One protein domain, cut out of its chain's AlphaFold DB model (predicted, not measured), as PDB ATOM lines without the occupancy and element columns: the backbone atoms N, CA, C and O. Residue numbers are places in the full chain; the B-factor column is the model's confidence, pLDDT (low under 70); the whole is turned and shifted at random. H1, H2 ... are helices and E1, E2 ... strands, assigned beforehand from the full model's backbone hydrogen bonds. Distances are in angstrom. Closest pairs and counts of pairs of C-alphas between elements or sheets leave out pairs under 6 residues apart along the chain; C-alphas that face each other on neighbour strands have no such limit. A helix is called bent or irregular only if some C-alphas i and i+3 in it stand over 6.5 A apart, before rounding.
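AT A GLANCE: This is residues 3 to 128 of the 129 residues of an uncharacterized protein of Candidatus Magasanikbacteria bacterium CG10_big_fil_rev_8_21_14_0_10_38_6 (UniProt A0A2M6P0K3). A long, sharply bent hairpin of two strands, E1 and E2, is widened by the short E3 into a sheet at one end, where H1 and H2 cover one face; H3 packs on H2, away from the sheet. The hairpin's turn, near residues 48 to 51, reaches away from the helices and makes one end of the long axis. The printed part has 126 residues, mixed in class, in the order H1, E1, E2, E3, H2, H3; the sheet E1 - E2 - E3 is antiparallel. It is compact, with a radius of gyration of the C-alphas of 15.9 A, yet elongated, spanning 47 by 29 by 27 A.

IN THESE COORDINATES: E1, residues 30 to 48, is 39.2 A long and bends by 90 degrees at residue 39. E2, residues 51 to 67, is 43.5 A long, starts at C-alpha 51 (25.901, -29.938, 36.620) and bends by 51 degrees at residue 59. E3 is residues 74 to 76. H1 is residues 11 to 24, from C-alpha 11 (34.801, -39.390, 4.991); H2, residues 89 to 107, is 26.8 A long; H3 is residues 117 to 127, irregular, with C-alphas 123 and 126 7.1 A apart.

HOW THE PARTS SIT: E1, E2 and E3 form a meander, each strand the antiparallel neighbour of the one before; N 33 and O 64 are 2.9 A apart, N 65 and O 74 2.8 A. H1 and H2 on one face make two layers, helices over a sheet. H1 lies over E1, across the strands, at a height over the sheet of 8.9 A. H2 lies over E2 and E3 at 9.7 A. H2 touches H1 with residues 89 to 96 alone, closest C-alphas Leu 21 and Ala 96, 5.8 A. H2 and H3, a helical hairpin, only just touch, with 3 pairs of C-alphas within 8 A, the closest Gln 100 and Tyr 118, 7.3 A. In H1 and H2 every O i to N i+4 pair is within hydrogen-bond range; in H3 0 of 7, but 6 of 8 O i to N i+3 pairs.

THE WHOLE: The two C-alphas farthest apart, Val 51 and Asn 115, are 48.1 A apart. The printed part has no cut. The link E3 to H2 is long, 12 residues. Residue 127 alone is under pLDDT 70.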
ATOM      1  N   ILE A   3      33.524 -35.184  26.668       90.38
ATOM      2  CA  ILE A   3      33.203 -34.542  25.387       90.38
ATOM      3  C   ILE A   3      33.052 -35.642  24.334       90.38
ATOM      4  O   ILE A   3      33.957 -36.460  24.181       90.38
ATOM      5  N   LYS A   4      31.912 -35.678  23.645       91.88
ATOM      6  CA  LYS A   4      31.607 -36.604  22.546       91.88
ATOM      7  C   LYS A   4      31.615 -35.856  21.215       91.88
ATOM      8  O   LYS A   4      31.209 -34.695  21.164       91.88
ATOM      9  N   TYR A   5      32.066 -36.536  20.158       93.50
ATOM     10  CA  TYR A   5      32.070 -36.025  18.780       93.50
ATOM     11  C   TYR A   5      32.771 -34.672  18.619       93.50
ATOM     12  O   TYR A   5      32.328 -33.811  17.871       93.50
ATOM     13  N   LYS A   6      33.862 -34.454  19.359       91.88
ATOM     14  CA  LYS A   6      34.590 -33.180  19.326       91.88
ATOM     15  C   LYS A   6      35.077 -32.822  17.915       91.88
ATOM     16  O   LYS A   6      35.034 -31.660  17.533       91.88
ATOM     17  N   GLU A   7      35.530 -33.827  17.177       93.56
ATOM     18  CA  GLU A   7      36.074 -33.680  15.829       93.56
ATOM     19  C   GLU A   7      35.012 -34.013  14.775       93.56
ATOM     20  O   GLU A   7      34.123 -34.833  15.022       93.56
ATOM     21  N   LYS A   8      35.132 -33.396  13.593       95.62
ATOM     22  CA  LYS A   8      34.282 -33.704  12.438       95.62
ATOM     23  C   LYS A   8      34.469 -35.174  12.031       95.62
ATOM     24  O   LYS A   8      35.618 -35.616  11.940       95.62
ATOM     25  N   PRO A   9      33.387 -35.919  11.731       96.00
ATOM     26  CA  PRO A   9      33.490 -37.231  11.103       96.00
ATOM     27  C   PRO A   9      34.350 -37.179   9.837       96.00
ATOM     28  O   PRO A   9      34.182 -36.297   8.994       96.00
ATOM     29  N   THR A  10      35.270 -38.128   9.690       95.38
ATOM     30  CA  THR A  10      36.041 -38.281   8.450       95.38
ATOM     31  C   THR A  10      35.178 -38.938   7.379       95.38
ATOM     32  O   THR A  10      34.285 -39.719   7.712       95.38
ATOM     33  N   SER A  11      35.476 -38.696   6.099       94.25
ATOM     34  CA  SER A  11      34.801 -39.390   4.991       94.25
ATOM     35  C   SER A  11      34.859 -40.909   5.159       94.25
ATOM     36  O   SER A  11      33.833 -41.563   5.084       94.25
ATOM     37  N   GLU A  12      36.015 -41.457   5.546       94.62
ATOM     38  CA  GLU A  12      36.171 -42.893   5.817       94.62
ATOM     39  C   GLU A  12      35.227 -43.399   6.923       94.62
ATOM     40  O   GLU A  12      34.636 -44.470   6.796       94.62
ATOM     41  N   SER A  13      35.051 -42.634   8.008       95.06
ATOM     42  CA  SER A  13      34.134 -43.020   9.089       95.06
ATOM     43  C   SER A  13      32.669 -43.006   8.646       95.06
ATOM     44  O   SER A  13      31.906 -43.882   9.051       95.06
ATOM     45  N   VAL A  14      32.299 -42.051   7.787       96.50
ATOM     46  CA  VAL A  14      30.956 -41.923   7.207       96.50
ATOM     47  C   VAL A  14      30.696 -43.058   6.220       96.50
ATOM     48  O   VAL A  14      29.685 -43.744   6.346       96.50
ATOM     49  N   ASP A  15      31.632 -43.320   5.310       95.69
ATOM     50  CA  ASP A  15      31.525 -44.379   4.303       95.69
ATOM     51  C   ASP A  15      31.434 -45.759   4.962       95.69
ATOM     52  O   ASP A  15      30.572 -46.569   4.621       95.69
ATOM     53  N   ARG A  16      32.275 -46.020   5.973       95.31
ATOM     54  CA  ARG A  16      32.213 -47.256   6.765       95.31
ATOM     55  C   ARG A  16      30.865 -47.399   7.471       95.31
ATOM     56  O   ARG A  16      30.314 -48.497   7.504       95.31
ATOM     57  N   TYR A  17      30.355 -46.318   8.059       96.88
ATOM     58  CA  TYR A  17      29.073 -46.314   8.757       96.88
ATOM     59  C   TYR A  17      27.913 -46.637   7.806       96.88
ATOM     60  O   TYR A  17      27.170 -47.585   8.059       96.88
ATOM     61  N   ILE A  18      27.823 -45.917   6.683       97.50
ATOM     62  CA  ILE A  18      26.803 -46.126   5.647       97.50
ATOM     63  C   ILE A  18      26.883 -47.547   5.087       97.50
ATOM     64  O   ILE A  18      25.880 -48.251   5.070       97.50
ATOM     65  N   SER A  19      28.078 -48.014   4.717       95.94
ATOM     66  CA  SER A  19      28.259 -49.342   4.122       95.94
ATOM     67  C   SER A  19      27.802 -50.476   5.050       95.94
ATOM     68  O   SER A  19      27.197 -51.452   4.601       95.94
ATOM     69  N   ILE A  20      28.055 -50.358   6.359       95.38
ATOM     70  CA  ILE A  20      27.595 -51.358   7.332       95.38
ATOM     71  C   ILE A  20      26.075 -51.277   7.519       95.38
ATOM     72  O   ILE A  20      25.427 -52.324   7.563       95.38
ATOM     73  N   LEU A  21      25.498 -50.073   7.591       96.62
ATOM     74  CA  LEU A  21      24.045 -49.902   7.674       96.62
ATOM     75  C   LEU A  21      23.326 -50.497   6.459       96.62
ATOM     76  O   LEU A  21      22.381 -51.264   6.623       96.62
ATOM     77  N   GLU A  22      23.788 -50.198   5.247       96.62
ATOM     78  CA  GLU A  22      23.211 -50.736   4.009       96.62
ATOM     79  C   GLU A  22      23.329 -52.260   3.951       96.62
ATOM     80  O   GLU A  22      22.386 -52.946   3.560       96.62
ATOM     81  N   LYS A  23      24.449 -52.824   4.424       95.00
ATOM     82  CA  LYS A  23      24.597 -54.278   4.556       95.00
ATOM     83  C   LYS A  23      23.532 -54.868   5.484       95.00
ATOM     84  O   LYS A  23      22.914 -55.875   5.138       95.00
ATOM     85  N   TYR A  24      23.321 -54.249   6.641       95.12
ATOM     86  CA  TYR A  24      22.339 -54.681   7.636       95.12
ATOM     87  C   TYR A  24      20.895 -54.541   7.178       95.12
ATOM     88  O   TYR A  24      20.052 -55.366   7.525       95.12
ATOM     89  N   LEU A  25      20.619 -53.535   6.359       94.31
ATOM     90  CA  LEU A  25      19.292 -53.246   5.834       94.31
ATOM     91  C   LEU A  25      19.095 -53.776   4.407       94.31
ATOM     92  O   LEU A  25      18.106 -53.439   3.759       94.31
ATOM     93  N   SER A  26      19.993 -54.636   3.918       93.38
ATOM     94  CA  SER A  26      19.990 -55.133   2.535       93.38
ATOM     95  C   SER A  26      18.692 -55.841   2.134       93.38
ATOM     96  O   SER A  26      18.273 -55.751   0.984       93.38
ATOM     97  N   ALA A  27      17.995 -56.477   3.081       92.06
ATOM     98  CA  ALA A  27      16.690 -57.094   2.840       92.06
ATOM     99  C   ALA A  27      15.573 -56.085   2.498       92.06
ATOM    100  O   ALA A  27      14.528 -56.484   1.987       92.06
ATOM    101  N   LEU A  28      15.782 -54.797   2.784       91.19
ATOM    102  CA  LEU A  28      14.873 -53.697   2.454       91.19
ATOM    103  C   LEU A  28      15.302 -52.929   1.197       91.19
ATOM    104  O   LEU A  28      14.624 -51.966   0.838       91.19
ATOM    105  N   ASP A  29      16.391 -53.344   0.536       92.25
ATOM    106  CA  ASP A  29      16.920 -52.704  -0.677       92.25
ATOM    107  C   ASP A  29      17.130 -51.191  -0.481       92.25
ATOM    108  O   ASP A  29      16.595 -50.365  -1.220       92.25
ATOM    109  N   VAL A  30      17.824 -50.818   0.603       93.44
ATOM    110  CA  VAL A  30      18.056 -49.411   0.955       93.44
ATOM    111  C   VAL A  30      19.411 -48.912   0.464       93.44
ATOM    112  O   VAL A  30      20.422 -49.602   0.557       93.44
ATOM    113  N   THR A  31      19.428 -47.664   0.012       96.50
ATOM    114  CA  THR A  31      20.616 -46.822  -0.138       96.50
ATOM    115  C   THR A  31      20.487 -45.642   0.817       96.50
ATOM    116  O   THR A  31      19.412 -45.041   0.918       96.50
ATOM    117  N   LEU A  32      21.566 -45.301   1.512       97.44
ATOM    118  CA  LEU A  32      21.579 -44.244   2.517       97.44
ATOM    119  C   LEU A  32      22.482 -43.091   2.085       97.44
ATOM    120  O   LEU A  32      23.590 -43.288   1.590       97.44
ATOM    121  N   LYS A  33      22.037 -41.861   2.337       97.56
ATOM    122  CA  LYS A  33      22.894 -40.673   2.262       97.56
ATOM    123  C   LYS A  33      22.823 -39.926   3.575       97.56
ATOM    124  O   LYS A  33      21.737 -39.622   4.059       97.56
ATOM    125  N   LEU A  34      23.983 -39.626   4.141       97.62
ATOM    126  CA  LEU A  34      24.096 -38.918   5.407       97.62
ATOM    127  C   LEU A  34      24.660 -37.523   5.166       97.62
ATOM    128  O   LEU A  34      25.759 -37.375   4.631       97.62
ATOM    129  N   GLU A  35      23.922 -36.503   5.585       97.12
ATOM    130  CA  GLU A  35      24.434 -35.143   5.630       97.12
ATOM    131  C   GLU A  35      25.421 -34.993   6.792       97.12
ATOM    132  O   GLU A  35      25.135 -35.371   7.932       97.12
ATOM    133  N   VAL A  36      26.577 -34.394   6.504       97.06
ATOM    134  CA  VAL A  36      27.560 -33.993   7.510       97.06
ATOM    135  C   VAL A  36      27.784 -32.496   7.384       97.06
ATOM    136  O   VAL A  36      28.239 -32.022   6.343       97.06
ATOM    137  N   TYR A  37      27.491 -31.754   8.445       96.06
ATOM    138  CA  TYR A  37      27.650 -30.307   8.467       96.06
ATOM    139  C   TYR A  37      29.116 -29.876   8.325       96.06
ATOM    140  O   TYR A  37      30.052 -30.565   8.747       96.06
ATOM    141  N   ASP A  38      29.323 -28.678   7.777       94.38
ATOM    142  CA  ASP A  38      30.653 -28.073   7.666       94.38
ATOM    143  C   ASP A  38      31.218 -27.607   9.009       94.38
ATOM    144  O   ASP A  38      32.427 -27.679   9.230       94.38
ATOM    145  N   SER A  39      30.334 -27.217   9.925       93.69
ATOM    146  CA  SER A  39      30.628 -26.854  11.311       93.69
ATOM    147  C   SER A  39      29.646 -27.553  12.256       93.69
ATOM    148  O   SER A  39      28.489 -27.736  11.874       93.69
ATOM    149  N   PRO A  40      30.049 -27.908  13.489       92.75
ATOM    150  CA  PRO A  40      29.151 -28.587  14.401       92.75
ATOM    151  C   PRO A  40      28.126 -27.614  14.977       92.75
ATOM    152  O   PRO A  40      28.454 -26.480  15.325       92.75
ATOM    153  N   ASN A  41      26.910 -28.101  15.188       90.19
ATOM    154  CA  ASN A  41      25.927 -27.446  16.037       90.19
ATOM    155  C   ASN A  41      26.143 -27.861  17.510       90.19
ATOM    156  O   ASN A  41      26.520 -29.001  17.797       90.19
ATOM    157  N   GLY A  42      25.897 -26.951  18.458       85.69
ATOM    158  CA  GLY A  42      26.034 -27.208  19.902       85.69
ATOM    159  C   GLY A  42      27.262 -26.545  20.562       85.69
ATOM    160  O   GLY A  42      27.721 -25.511  20.076       85.69
ATOM    161  N   PRO A  43      27.787 -27.097  21.679       87.06
ATOM    162  CA  PRO A  43      27.506 -28.430  22.216       87.06
ATOM    163  C   PRO A  43      26.150 -28.528  22.925       87.06
ATOM    164  O   PRO A  43      25.725 -27.605  23.614       87.06
ATOM    165  N   LEU A  44      25.508 -29.687  22.802       89.06
ATOM    166  CA  LEU A  44      24.419 -30.090  23.686       89.06
ATOM    167  C   LEU A  44      25.013 -30.528  25.027       89.06
ATOM    168  O   LEU A  44      25.950 -31.334  25.055       89.06
ATOM    169  N   GLU A  45      24.487 -29.985  26.124       91.12
ATOM    170  CA  GLU A  45      24.923 -30.296  27.484       91.12
ATOM    171  C   GLU A  45      23.925 -31.225  28.173       91.12
ATOM    172  O   GLU A  45      22.737 -30.928  28.259       91.12
ATOM    173  N   GLU A  46      24.424 -32.341  28.698       86.00
ATOM    174  CA  GLU A  46      23.662 -33.261  29.541       86.00
ATOM    175  C   GLU A  46      24.277 -33.268  30.942       86.00
ATOM    176  O   GLU A  46      25.501 -33.386  31.101       86.00
ATOM    177  N   GLY A  47      23.432 -33.140  31.963       88.31
ATOM    178  CA  GLY A  47      23.836 -32.948  33.352       88.31
ATOM    179  C   GLY A  47      22.905 -33.612  34.361       88.31
ATOM    180  O   GLY A  47      21.798 -34.026  34.025       88.31
ATOM    181  N   ILE A  48      23.358 -33.701  35.611       86.31
ATOM    182  CA  ILE A  48      22.527 -34.074  36.767       86.31
ATOM    183  C   ILE A  48      22.466 -32.852  37.676       86.31
ATOM    184  O   ILE A  48      23.517 -32.312  38.017       86.31
ATOM    185  N   ASN A  49      21.262 -32.437  38.082       86.62
ATOM    186  CA  ASN A  49      21.052 -31.257  38.932       86.62
ATOM    187  C   ASN A  49      21.793 -30.016  38.395       86.62
ATOM    188  O   ASN A  49      22.556 -29.386  39.122       86.62
ATOM    189  N   ASP A  50      21.639 -29.743  37.095       80.62
ATOM    190  CA  ASP A  50      22.273 -28.626  36.376       80.62
ATOM    191  C   ASP A  50      23.816 -28.641  36.343       80.62
ATOM    192  O   ASP A  50      24.446 -27.687  35.889       80.62
ATOM    193  N   VAL A  51      24.453 -29.740  36.762       85.25
ATOM    194  CA  VAL A  51      25.901 -29.938  36.620       85.25
ATOM    195  C   VAL A  51      26.182 -30.668  35.303       85.25
ATOM    196  O   VAL A  51      25.860 -31.858  35.205       85.25
ATOM    197  N   PRO A  52      26.806 -30.023  34.295       82.50
ATOM    198  CA  PRO A  52      27.075 -30.656  33.009       82.50
ATOM    199  C   PRO A  52      28.122 -31.764  33.154       82.50
ATOM    200  O   PRO A  52      29.281 -31.536  33.523       82.50
ATOM    201  N   ILE A  53      27.723 -32.992  32.823       91.19
ATOM    202  CA  ILE A  53      28.595 -34.170  32.844       91.19
ATOM    203  C   ILE A  53      29.067 -34.555  31.442       91.19
ATOM    204  O   ILE A  53      30.200 -35.035  31.306       91.19
ATOM    205  N   THR A  54      28.262 -34.277  30.408       90.44
ATOM    206  CA  THR A  54      28.569 -34.581  29.005       90.44
ATOM    207  C   THR A  54      28.300 -33.379  28.104       90.44
ATOM    208  O   THR A  54      27.298 -32.691  28.259       90.44
ATOM    209  N   ARG A  55      29.196 -33.156  27.138       92.88
ATOM    210  CA  ARG A  55      29.013 -32.247  26.000       92.88
ATOM    211  C   ARG A  55      29.078 -33.039  24.704       92.88
ATOM    212  O   ARG A  55      30.057 -33.757  24.502       92.88
ATOM    213  N   SER A  56      28.090 -32.884  23.833       93.44
ATOM    214  CA  SER A  56      28.039 -33.566  22.535       93.44
ATOM    215  C   SER A  56      27.894 -32.551  21.408       93.44
ATOM    216  O   SER A  56      27.021 -31.689  21.467       93.44
ATOM    217  N   TYR A  57      28.737 -32.649  20.383       95.00
ATOM    218  CA  TYR A  57      28.606 -31.838  19.172       95.00
ATOM    219  C   TYR A  57      27.775 -32.572  18.119       95.00
ATOM    220  O   TYR A  57      27.903 -33.788  17.954       95.00
ATOM    221  N   LEU A  58      26.928 -31.819  17.422       94.75
ATOM    222  CA  LEU A  58      26.075 -32.299  16.344       94.75
ATOM    223  C   LEU A  58      26.736 -32.006  14.997       94.75
ATOM    224  O   LEU A  58      26.772 -30.863  14.548       94.75
ATOM    225  N   TRP A  59      27.242 -33.050  14.360       97.12
ATOM    226  CA  TRP A  59      27.819 -33.031  13.018       97.12
ATOM    227  C   TRP A  59      26.894 -33.605  11.956       97.12
ATOM    228  O   TRP A  59      27.071 -33.287  10.786       97.12
ATOM    229  N   LEU A  60      25.958 -34.471  12.342       96.31
ATOM    230  CA  LEU A  60      25.079 -35.153  11.398       96.31
ATOM    231  C   LEU A  60      23.798 -34.344  11.184       96.31
ATOM    232  O   LEU A  60      23.170 -33.904  12.146       96.31
ATOM    233  N   GLY A  61      23.457 -34.118   9.919       95.12
ATOM    234  CA  GLY A  61      22.246 -33.419   9.504       95.12
ATOM    235  C   GLY A  61      21.091 -34.383   9.305       95.12
ATOM    236  O   GLY A  61      20.765 -35.135  10.218       95.12
ATOM    237  N   LYS A  62      20.467 -34.380   8.128       96.12
ATOM    238  CA  LYS A  62      19.471 -35.399   7.764       96.12
ATOM    239  C   LYS A  62      20.118 -36.680   7.224       96.12
ATOM    240  O   LYS A  62      21.211 -36.660   6.657       96.12
ATOM    241  N   MET A  63      19.407 -37.798   7.358       97.75
ATOM    242  CA  MET A  63      19.684 -39.031   6.625       97.75
ATOM    243  C   MET A  63      18.567 -39.277   5.613       97.75
ATOM    244  O   MET A  63      17.394 -39.341   5.976       97.75
ATOM    245  N   GLU A  64      18.937 -39.421   4.346       97.75
ATOM    246  CA  GLU A  64      18.037 -39.828   3.274       97.75
ATOM    247  C   GLU A  64      18.084 -41.350   3.134       97.75
ATOM    248  O   GLU A  64      19.148 -41.931   2.914       97.75
ATOM    249  N   VAL A  65      16.921 -41.983   3.251       97.06
ATOM    250  CA  VAL A  65      16.702 -43.409   3.039       97.06
ATOM    251  C   VAL A  65      15.977 -43.582   1.713       97.06
ATOM    252  O   VAL A  65      14.843 -43.133   1.536       97.06
ATOM    253  N   ILE A  66      16.642 -44.236   0.772       95.00
ATOM    254  CA  ILE A  66      16.141 -44.470  -0.580       95.00
ATOM    255  C   ILE A  66      15.927 -45.972  -0.722       95.00
ATOM    256  O   ILE A  66      16.851 -46.737  -0.490       95.00
ATOM    257  N   SER A  67      14.724 -46.406  -1.091       90.31
ATOM    258  CA  SER A  67      14.416 -47.815  -1.359       90.31
ATOM    259  C   SER A  67      13.338 -47.912  -2.424       90.31
ATOM    260  O   SER A  67      12.436 -47.073  -2.477       90.31
ATOM    261  N   SER A  68      13.400 -48.964  -3.237       85.81
ATOM    262  CA  SER A  68      12.367 -49.289  -4.224       85.81
ATOM    263  C   SER A  68      10.973 -49.447  -3.594       85.81
ATOM    264  O   SER A  68       9.970 -49.135  -4.234       85.81
ATOM    265  N   ASN A  69      10.902 -49.846  -2.320       84.19
ATOM    266  CA  ASN A  69       9.648 -50.058  -1.597       84.19
ATOM    267  C   ASN A  69       9.024 -48.771  -1.036       84.19
ATOM    268  O   ASN A  69       7.841 -48.773  -0.704       84.19
ATOM    269  N   LEU A  70       9.794 -47.684  -0.903       85.12
ATOM    270  CA  LEU A  70       9.316 -46.435  -0.296       85.12
ATOM    271  C   LEU A  70       8.486 -45.569  -1.250       85.12
ATOM    272  O   LEU A  70       7.717 -44.729  -0.784       85.12
ATOM    273  N   GLY A  71       8.636 -45.744  -2.565       79.06
ATOM    274  CA  GLY A  71       8.018 -44.891  -3.588       79.06
ATOM    275  C   GLY A  71       8.645 -43.492  -3.702       79.06
ATOM    276  O   GLY A  71       8.771 -42.991  -4.812       79.06
ATOM    277  N   ASP A  72       9.109 -42.924  -2.586       84.62
ATOM    278  CA  ASP A  72       9.822 -41.649  -2.462       84.62
ATOM    279  C   ASP A  72      11.008 -41.768  -1.481       84.62
ATOM    280  O   ASP A  72      11.109 -42.726  -0.714       84.62
ATOM    281  N   THR A  73      11.898 -40.770  -1.454       93.56
ATOM    282  CA  THR A  73      12.954 -40.673  -0.431       93.56
ATOM    283  C   THR A  73      12.343 -40.413   0.949       93.56
ATOM    284  O   THR A  73      11.591 -39.455   1.138       93.56
ATOM    285  N   LEU A  74      12.705 -41.231   1.939       95.19
ATOM    286  CA  LEU A  74      12.374 -40.995   3.342       95.19
ATOM    287  C   LEU A  74      13.511 -40.217   4.010       95.19
ATOM    288  O   LEU A  74      14.624 -40.714   4.130       95.19
ATOM    289  N   GLU A  75      13.224 -39.010   4.485       96.50
ATOM    290  CA  GLU A  75      14.158 -38.246   5.312       96.50
ATOM    291  C   GLU A  75      13.929 -38.553   6.795       96.50
ATOM    292  O   GLU A  75      12.803 -38.451   7.290       96.50
ATOM    293  N   ILE A  76      14.994 -38.912   7.509       95.81
ATOM    294  CA  ILE A  76      14.983 -39.125   8.960       95.81
ATOM    295  C   ILE A  76      16.090 -38.327   9.644       95.81
ATOM    296  O   ILE A  76      17.085 -37.932   9.033       95.81
ATOM    297  N   ILE A  77      15.928 -38.131  10.950       94.25
ATOM    298  CA  ILE A  77      17.020 -37.690  11.814       94.25
ATOM    299  C   ILE A  77      17.938 -38.905  12.037       94.25
ATOM    300  O   ILE A  77      17.434 -39.960  12.428       94.25
ATOM    301  N   PRO A  78      19.255 -38.797  11.793       93.81
ATOM    302  CA  PRO A  78      20.200 -39.861  12.094       93.81
ATOM    303  C   PRO A  78      20.124 -40.250  13.580       93.81
ATOM    304  O   PRO A  78      20.042 -39.359  14.429       93.81
ATOM    305  N   PRO A  79      20.257 -41.541  13.931       93.25
ATOM    306  CA  PRO A  79      20.270 -42.007  15.328       93.25
ATOM    307  C   PRO A  79      21.378 -41.398  16.206       93.25
ATOM    308  O   PRO A  79      21.406 -41.566  17.425       93.25
ATOM    309  N   ARG A  80      22.348 -40.707  15.594       93.50
ATOM    310  CA  ARG A  80      23.540 -40.177  16.257       93.50
ATOM    311  C   ARG A  80      23.762 -38.711  15.932       93.50
ATOM    312  O   ARG A  80      23.414 -38.222  14.865       93.50
ATOM    313  N   LEU A  81      24.445 -38.031  16.850       93.69
ATOM    314  CA  LEU A  81      24.871 -36.641  16.674       93.69
ATOM    315  C   LEU A  81      26.193 -36.537  15.892       93.69
ATOM    316  O   LEU A  81      26.458 -35.518  15.263       93.69
ATOM    317  N   GLY A  82      27.028 -37.578  15.917       94.88
ATOM    318  CA  GLY A  82      28.337 -37.643  15.266       94.88
ATOM    319  C   GLY A  82      28.822 -39.088  15.130       94.88
ATOM    320  O   GLY A  82      28.181 -40.013  15.636       94.88
ATOM    321  N   LEU A  83      29.961 -39.283  14.462       94.75
ATOM    322  CA  LEU A  83      30.587 -40.596  14.281       94.75
ATOM    323  C   LEU A  83      31.974 -40.612  14.919       94.75
ATOM    324  O   LEU A  83      32.829 -39.790  14.599       94.75
ATOM    325  N   ASP A  84      32.197 -41.579  15.807       88.12
ATOM    326  CA  ASP A  84      33.524 -41.865  16.342       88.12
ATOM    327  C   ASP A  84      34.259 -42.818  15.391       88.12
ATOM    328  O   ASP A  84      33.673 -43.790  14.908       88.12
ATOM    329  N   ALA A  85      35.563 -42.615  15.179       80.75
ATOM    330  CA  ALA A  85      36.371 -43.486  14.314       80.75
ATOM    331  C   ALA A  85      36.284 -44.977  14.712       80.75
ATOM    332  O   ALA A  85      36.266 -45.867  13.862       80.75
ATOM    333  N   ASN A  86      36.145 -45.242  16.015       85.88
ATOM    334  CA  ASN A  86      36.070 -46.585  16.588       85.88
ATOM    335  C   ASN A  86      34.633 -47.024  16.907       85.88
ATOM    336  O   ASN A  86      34.435 -47.850  17.800       85.88
ATOM    337  N   ILE A  87      33.625 -46.476  16.216       90.19
ATOM    338  CA  ILE A  87      32.241 -46.932  16.373       90.19
ATOM    339  C   ILE A  87      32.166 -48.456  16.193       90.19
ATOM    340  O   ILE A  87      32.715 -49.030  15.238       90.19
ATOM    341  N   SER A  88      31.536 -49.117  17.165       92.19
ATOM    342  CA  SER A  88      31.421 -50.570  17.179       92.19
ATOM    343  C   SER A  88      30.355 -51.034  16.200       92.19
ATOM    344  O   SER A  88      29.345 -50.367  15.991       92.19
ATOM    345  N   VAL A  89      30.551 -52.226  15.650       91.44
ATOM    346  CA  VAL A  89      29.586 -52.876  14.758       91.44
ATOM    347  C   VAL A  89      28.221 -53.046  15.447       91.44
ATOM    348  O   VAL A  89      27.192 -52.798  14.829       91.44
ATOM    349  N   LYS A  90      28.211 -53.319  16.763       92.56
ATOM    350  CA  LYS A  90      26.990 -53.308  17.588       92.56
ATOM    351  C   LYS A  90      26.239 -51.987  17.529       92.56
ATOM    352  O   LYS A  90      25.034 -51.981  17.338       92.56
ATOM    353  N   SER A  91      26.954 -50.885  17.723       94.00
ATOM    354  CA  SER A  91      26.353 -49.552  17.733       94.00
ATOM    355  C   SER A  91      25.677 -49.255  16.392       94.00
ATOM    356  O   SER A  91      24.581 -48.716  16.359       94.00
ATOM    357  N   ILE A  92      26.304 -49.670  15.289       95.56
ATOM    358  CA  ILE A  92      25.737 -49.516  13.946       95.56
ATOM    359  C   ILE A  92      24.510 -50.419  13.748       95.56
ATOM    360  O   ILE A  92      23.558 -50.023  13.089       95.56
ATOM    361  N   TRP A  93      24.500 -51.622  14.325       95.50
ATOM    362  CA  TRP A  93      23.320 -52.488  14.286       95.50
ATOM    363  C   TRP A  93      22.144 -51.917  15.088       95.50
ATOM    364  O   TRP A  93      21.018 -51.952  14.601       95.50
ATOM    365  N   ASP A  94      22.403 -51.346  16.271       94.94
ATOM    366  CA  ASP A  94      21.373 -50.659  17.060       94.94
ATOM    367  C   ASP A  94      20.745 -49.511  16.230       94.94
ATOM    368  O   ASP A  94      19.524 -49.396  16.150       94.94
ATOM    369  N   ASP A  95      21.565 -48.732  15.513       96.69
ATOM    370  CA  ASP A  95      21.084 -47.681  14.603       96.69
ATOM    371  C   ASP A  95      20.274 -48.242  13.423       96.69
ATOM    372  O   ASP A  95      19.274 -47.651  13.015       96.69
ATOM    373  N   ALA A  96      20.686 -49.384  12.862       96.31
ATOM    374  CA  ALA A  96      19.959 -50.035  11.777       96.31
ATOM    375  C   ALA A  96      18.537 -50.422  12.210       96.31
ATOM    376  O   ALA A  96      17.609 -50.276  11.417       96.31
ATOM    377  N   ILE A  97      18.338 -50.843  13.466       95.38
ATOM    378  CA  ILE A  97      17.000 -51.112  14.013       95.38
ATOM    379  C   ILE A  97      16.147 -49.840  14.001       95.38
ATOM    380  O   ILE A  97      14.988 -49.880  13.593       95.38
ATOM    381  N   GLU A  98      16.697 -48.703  14.430       95.81
ATOM    382  CA  GLU A  98      15.965 -47.430  14.436       95.81
ATOM    383  C   GLU A  98      15.548 -47.007  13.021       95.81
ATOM    384  O   GLU A  98      14.390 -46.641  12.796       95.81
ATOM    385  N   ILE A  99      16.454 -47.141  12.049       96.06
ATOM    386  CA  ILE A  99      16.186 -46.840  10.636       96.06
ATOM    387  C   ILE A  99      15.127 -47.796  10.069       96.06
ATOM    388  O   ILE A  99      14.172 -47.355   9.429       96.06
ATOM    389  N   GLN A 100      15.252 -49.099  10.333       94.88
ATOM    390  CA  GLN A 100      14.269 -50.105   9.931       94.88
ATOM    391  C   GLN A 100      12.883 -49.787  10.496       94.88
ATOM    392  O   GLN A 100      11.901 -49.790   9.755       94.88
ATOM    393  N   ASN A 101      12.792 -49.446  11.780       93.50
ATOM    394  CA  ASN A 101      11.532 -49.055  12.406       93.50
ATOM    395  C   ASN A 101      10.931 -47.811  11.743       93.50
ATOM    396  O   ASN A 101       9.726 -47.773  11.494       93.50
ATOM    397  N   ALA A 102      11.750 -46.813  11.403       93.88
ATOM    398  CA  ALA A 102      11.281 -45.629  10.688       93.88
ATOM    399  C   ALA A 102      10.707 -45.973   9.301       93.88
ATOM    400  O   ALA A 102       9.649 -45.457   8.937       93.88
ATOM    401  N   ILE A 103      11.345 -46.890   8.563       93.25
ATOM    402  CA  ILE A 103      10.847 -47.392   7.271       93.25
ATOM    403  C   ILE A 103       9.491 -48.088   7.444       93.25
ATOM    404  O   ILE A 103       8.539 -47.761   6.736       93.25
ATOM    405  N   TYR A 104       9.370 -49.015   8.399       93.06
ATOM    406  CA  TYR A 104       8.127 -49.769   8.623       93.06
ATOM    407  C   TYR A 104       6.980 -48.854   9.040       93.06
ATOM    408  O   TYR A 104       5.872 -48.972   8.515       93.06
ATOM    409  N   ASN A 105       7.267 -47.887   9.914       91.75
ATOM    410  CA  ASN A 105       6.305 -46.869  10.319       91.75
ATOM    411  C   ASN A 105       5.859 -46.011   9.129       91.75
ATOM    412  O   ASN A 105       4.665 -45.761   8.973       91.75
ATOM    413  N   LYS A 106       6.787 -45.594   8.256       91.31
ATOM    414  CA  LYS A 106       6.469 -44.816   7.047       91.31
ATOM    415  C   LYS A 106       5.585 -45.597   6.074       91.31
ATOM    416  O   LYS A 106       4.674 -45.016   5.490       91.31
ATOM    417  N   LEU A 107       5.856 -46.888   5.906       88.88
ATOM    418  CA  LEU A 107       5.110 -47.778   5.016       88.88
ATOM    419  C   LEU A 107       3.808 -48.311   5.633       88.88
ATOM    420  O   LEU A 107       3.031 -48.962   4.939       88.88
ATOM    421  N   ASN A 108       3.562 -48.038   6.919       89.06
ATOM    422  CA  ASN A 108       2.448 -48.592   7.688       89.06
ATOM    423  C   ASN A 108       2.388 -50.135   7.611       89.06
ATOM    424  O   ASN A 108       1.316 -50.733   7.494       89.06
ATOM    425  N   ILE A 109       3.557 -50.784   7.647       86.56
ATOM    426  CA  ILE A 109       3.689 -52.243   7.595       86.56
ATOM    427  C   ILE A 109       3.690 -52.790   9.019       86.56
ATOM    428  O   ILE A 109       4.501 -52.397   9.855       86.56
ATOM    429  N   SER A 110       2.796 -53.738   9.290       84.81
ATOM    430  CA  SER A 110       2.847 -54.537  10.515       84.81
ATOM    431  C   SER A 110       3.763 -55.740  10.313       84.81
ATOM    432  O   SER A 110       3.651 -56.435   9.307       84.81
ATOM    433  N   ILE A 111       4.624 -56.025  11.288       86.00
ATOM    434  CA  ILE A 111       5.485 -57.213  11.275       86.00
ATOM    435  C   ILE A 111       4.593 -58.437  11.510       86.00
ATOM    436  O   ILE A 111       4.098 -58.650  12.616       86.00
ATOM    437  N   THR A 112       4.338 -59.223  10.464       74.62
ATOM    438  CA  THR A 112       3.313 -60.283  10.528       74.62
ATOM    439  C   THR A 112       3.864 -61.673  10.834       74.62
ATOM    440  O   THR A 112       3.136 -62.501  11.379       74.62
ATOM    441  N   ASN A 113       5.117 -61.969  10.478       84.50
ATOM    442  CA  ASN A 113       5.722 -63.289  10.677       84.50
ATOM    443  C   ASN A 113       7.260 -63.251  10.579       84.50
ATOM    444  O   ASN A 113       7.831 -62.229  10.221       84.50
ATOM    445  N   MET A 114       7.922 -64.375  10.878       81.06
ATOM    446  CA  MET A 114       9.391 -64.495  10.916       81.06
ATOM    447  C   MET A 114      10.096 -64.451   9.547       81.06
ATOM    448  O   MET A 114      11.309 -64.284   9.505       81.06
ATOM    449  N   ASN A 115       9.374 -64.595   8.431       82.44
ATOM    450  CA  ASN A 115       9.953 -64.459   7.087       82.44
ATOM    451  C   ASN A 115       9.956 -63.008   6.588       82.44
ATOM    452  O   ASN A 115      10.459 -62.734   5.500       82.44
ATOM    453  N   ASP A 116       9.362 -62.098   7.358       87.69
ATOM    454  CA  ASP A 116       9.339 -60.677   7.058       87.69
ATOM    455  C   ASP A 116      10.781 -60.117   6.990       87.69
ATOM    456  O   ASP A 116      11.612 -60.489   7.831       87.69
ATOM    457  N   PRO A 117      11.109 -59.242   6.013       86.94
ATOM    458  CA  PRO A 117      12.432 -58.626   5.901       86.94
ATOM    459  C   PRO A 117      12.912 -57.955   7.191       86.94
ATOM    460  O   PRO A 117      14.120 -57.838   7.397       86.94
ATOM    461  N   TYR A 118      11.991 -57.568   8.080       87.94
ATOM    462  CA  TYR A 118      12.292 -57.093   9.421       87.94
ATOM    463  C   TYR A 118      13.279 -58.013  10.155       87.94
ATOM    464  O   TYR A 118      14.296 -57.571  10.692       87.94
ATOM    465  N   TRP A 119      13.030 -59.323  10.109       90.50
ATOM    466  CA  TRP A 119      13.816 -60.312  10.844       90.50
ATOM    467  C   TRP A 119      15.189 -60.581  10.236       90.50
ATOM    468  O   TRP A 119      16.079 -61.040  10.946       90.50
ATOM    469  N   LYS A 120      15.416 -60.224   8.966       90.31
ATOM    470  CA  LYS A 120      16.719 -60.410   8.308       90.31
ATOM    471  C   LYS A 120      17.838 -59.596   8.942       90.31
ATOM    472  O   LYS A 120      18.984 -60.030   8.929       90.31
ATOM    473  N   LEU A 121      17.506 -58.479   9.588       90.38
ATOM    474  CA  LEU A 121      18.468 -57.714  10.376       90.38
ATOM    475  C   LEU A 121      19.055 -58.535  11.545       90.38
ATOM    476  O   LEU A 121      20.208 -58.337  11.936       90.38
ATOM    477  N   TRP A 122      18.284 -59.477  12.095       89.69
ATOM    478  CA  TRP A 122      18.690 -60.312  13.226       89.69
ATOM    479  C   TRP A 122      19.629 -61.448  12.820       89.69
ATOM    480  O   TRP A 122      20.411 -61.886  13.658       89.69
ATOM    481  N   ASP A 123      19.670 -61.843  11.540       87.88
ATOM    482  CA  ASP A 123      20.678 -62.784  11.015       87.88
ATOM    483  C   ASP A 123      22.108 -62.228  11.194       87.88
ATOM    484  O   ASP A 123      23.098 -62.962  11.202       87.88
ATOM    485  N   HIS A 124      22.243 -60.912  11.382       83.81
ATOM    486  CA  HIS A 124      23.522 -60.272  11.648       83.81
ATOM    487  C   HIS A 124      23.938 -60.279  13.121       83.81
ATOM    488  O   HIS A 124      25.099 -59.963  13.384       83.81
ATOM    489  N   ILE A 125      23.064 -60.672  14.059       80.69
ATOM    490  CA  ILE A 125      23.321 -60.564  15.503       80.69
ATOM    491  C   ILE A 125      24.553 -61.354  15.955       80.69
ATOM    492  O   ILE A 125      25.308 -60.902  16.810       80.69
ATOM    493  N   GLU A 126      24.826 -62.497  15.326       72.38
ATOM    494  CA  GLU A 126      25.979 -63.346  15.655       72.38
ATOM    495  C   GLU A 126      27.326 -62.713  15.267       72.38
ATOM    496  O   GLU A 126      28.372 -63.068  15.816       72.38
ATOM    497  N   ASN A 127      27.301 -61.743  14.346       68.50
ATOM    498  CA  ASN A 127      28.471 -60.984  13.902       68.50
ATOM    499  C   ASN A 127      28.734 -59.740  14.767       68.50
ATOM    500  O   ASN A 127      29.682 -58.997  14.510       68.50
ATOM    501  N   ILE A 128      27.900 -59.511  15.785       72.81
ATOM    502  CA  ILE A 128      27.990 -58.397  16.723       72.81
ATOM    503  C   ILE A 128      28.728 -58.880  17.979       72.81
ATOM    504  O   ILE A 128      28.126 -59.104  19.028       72.81
TER     505      ILE A 128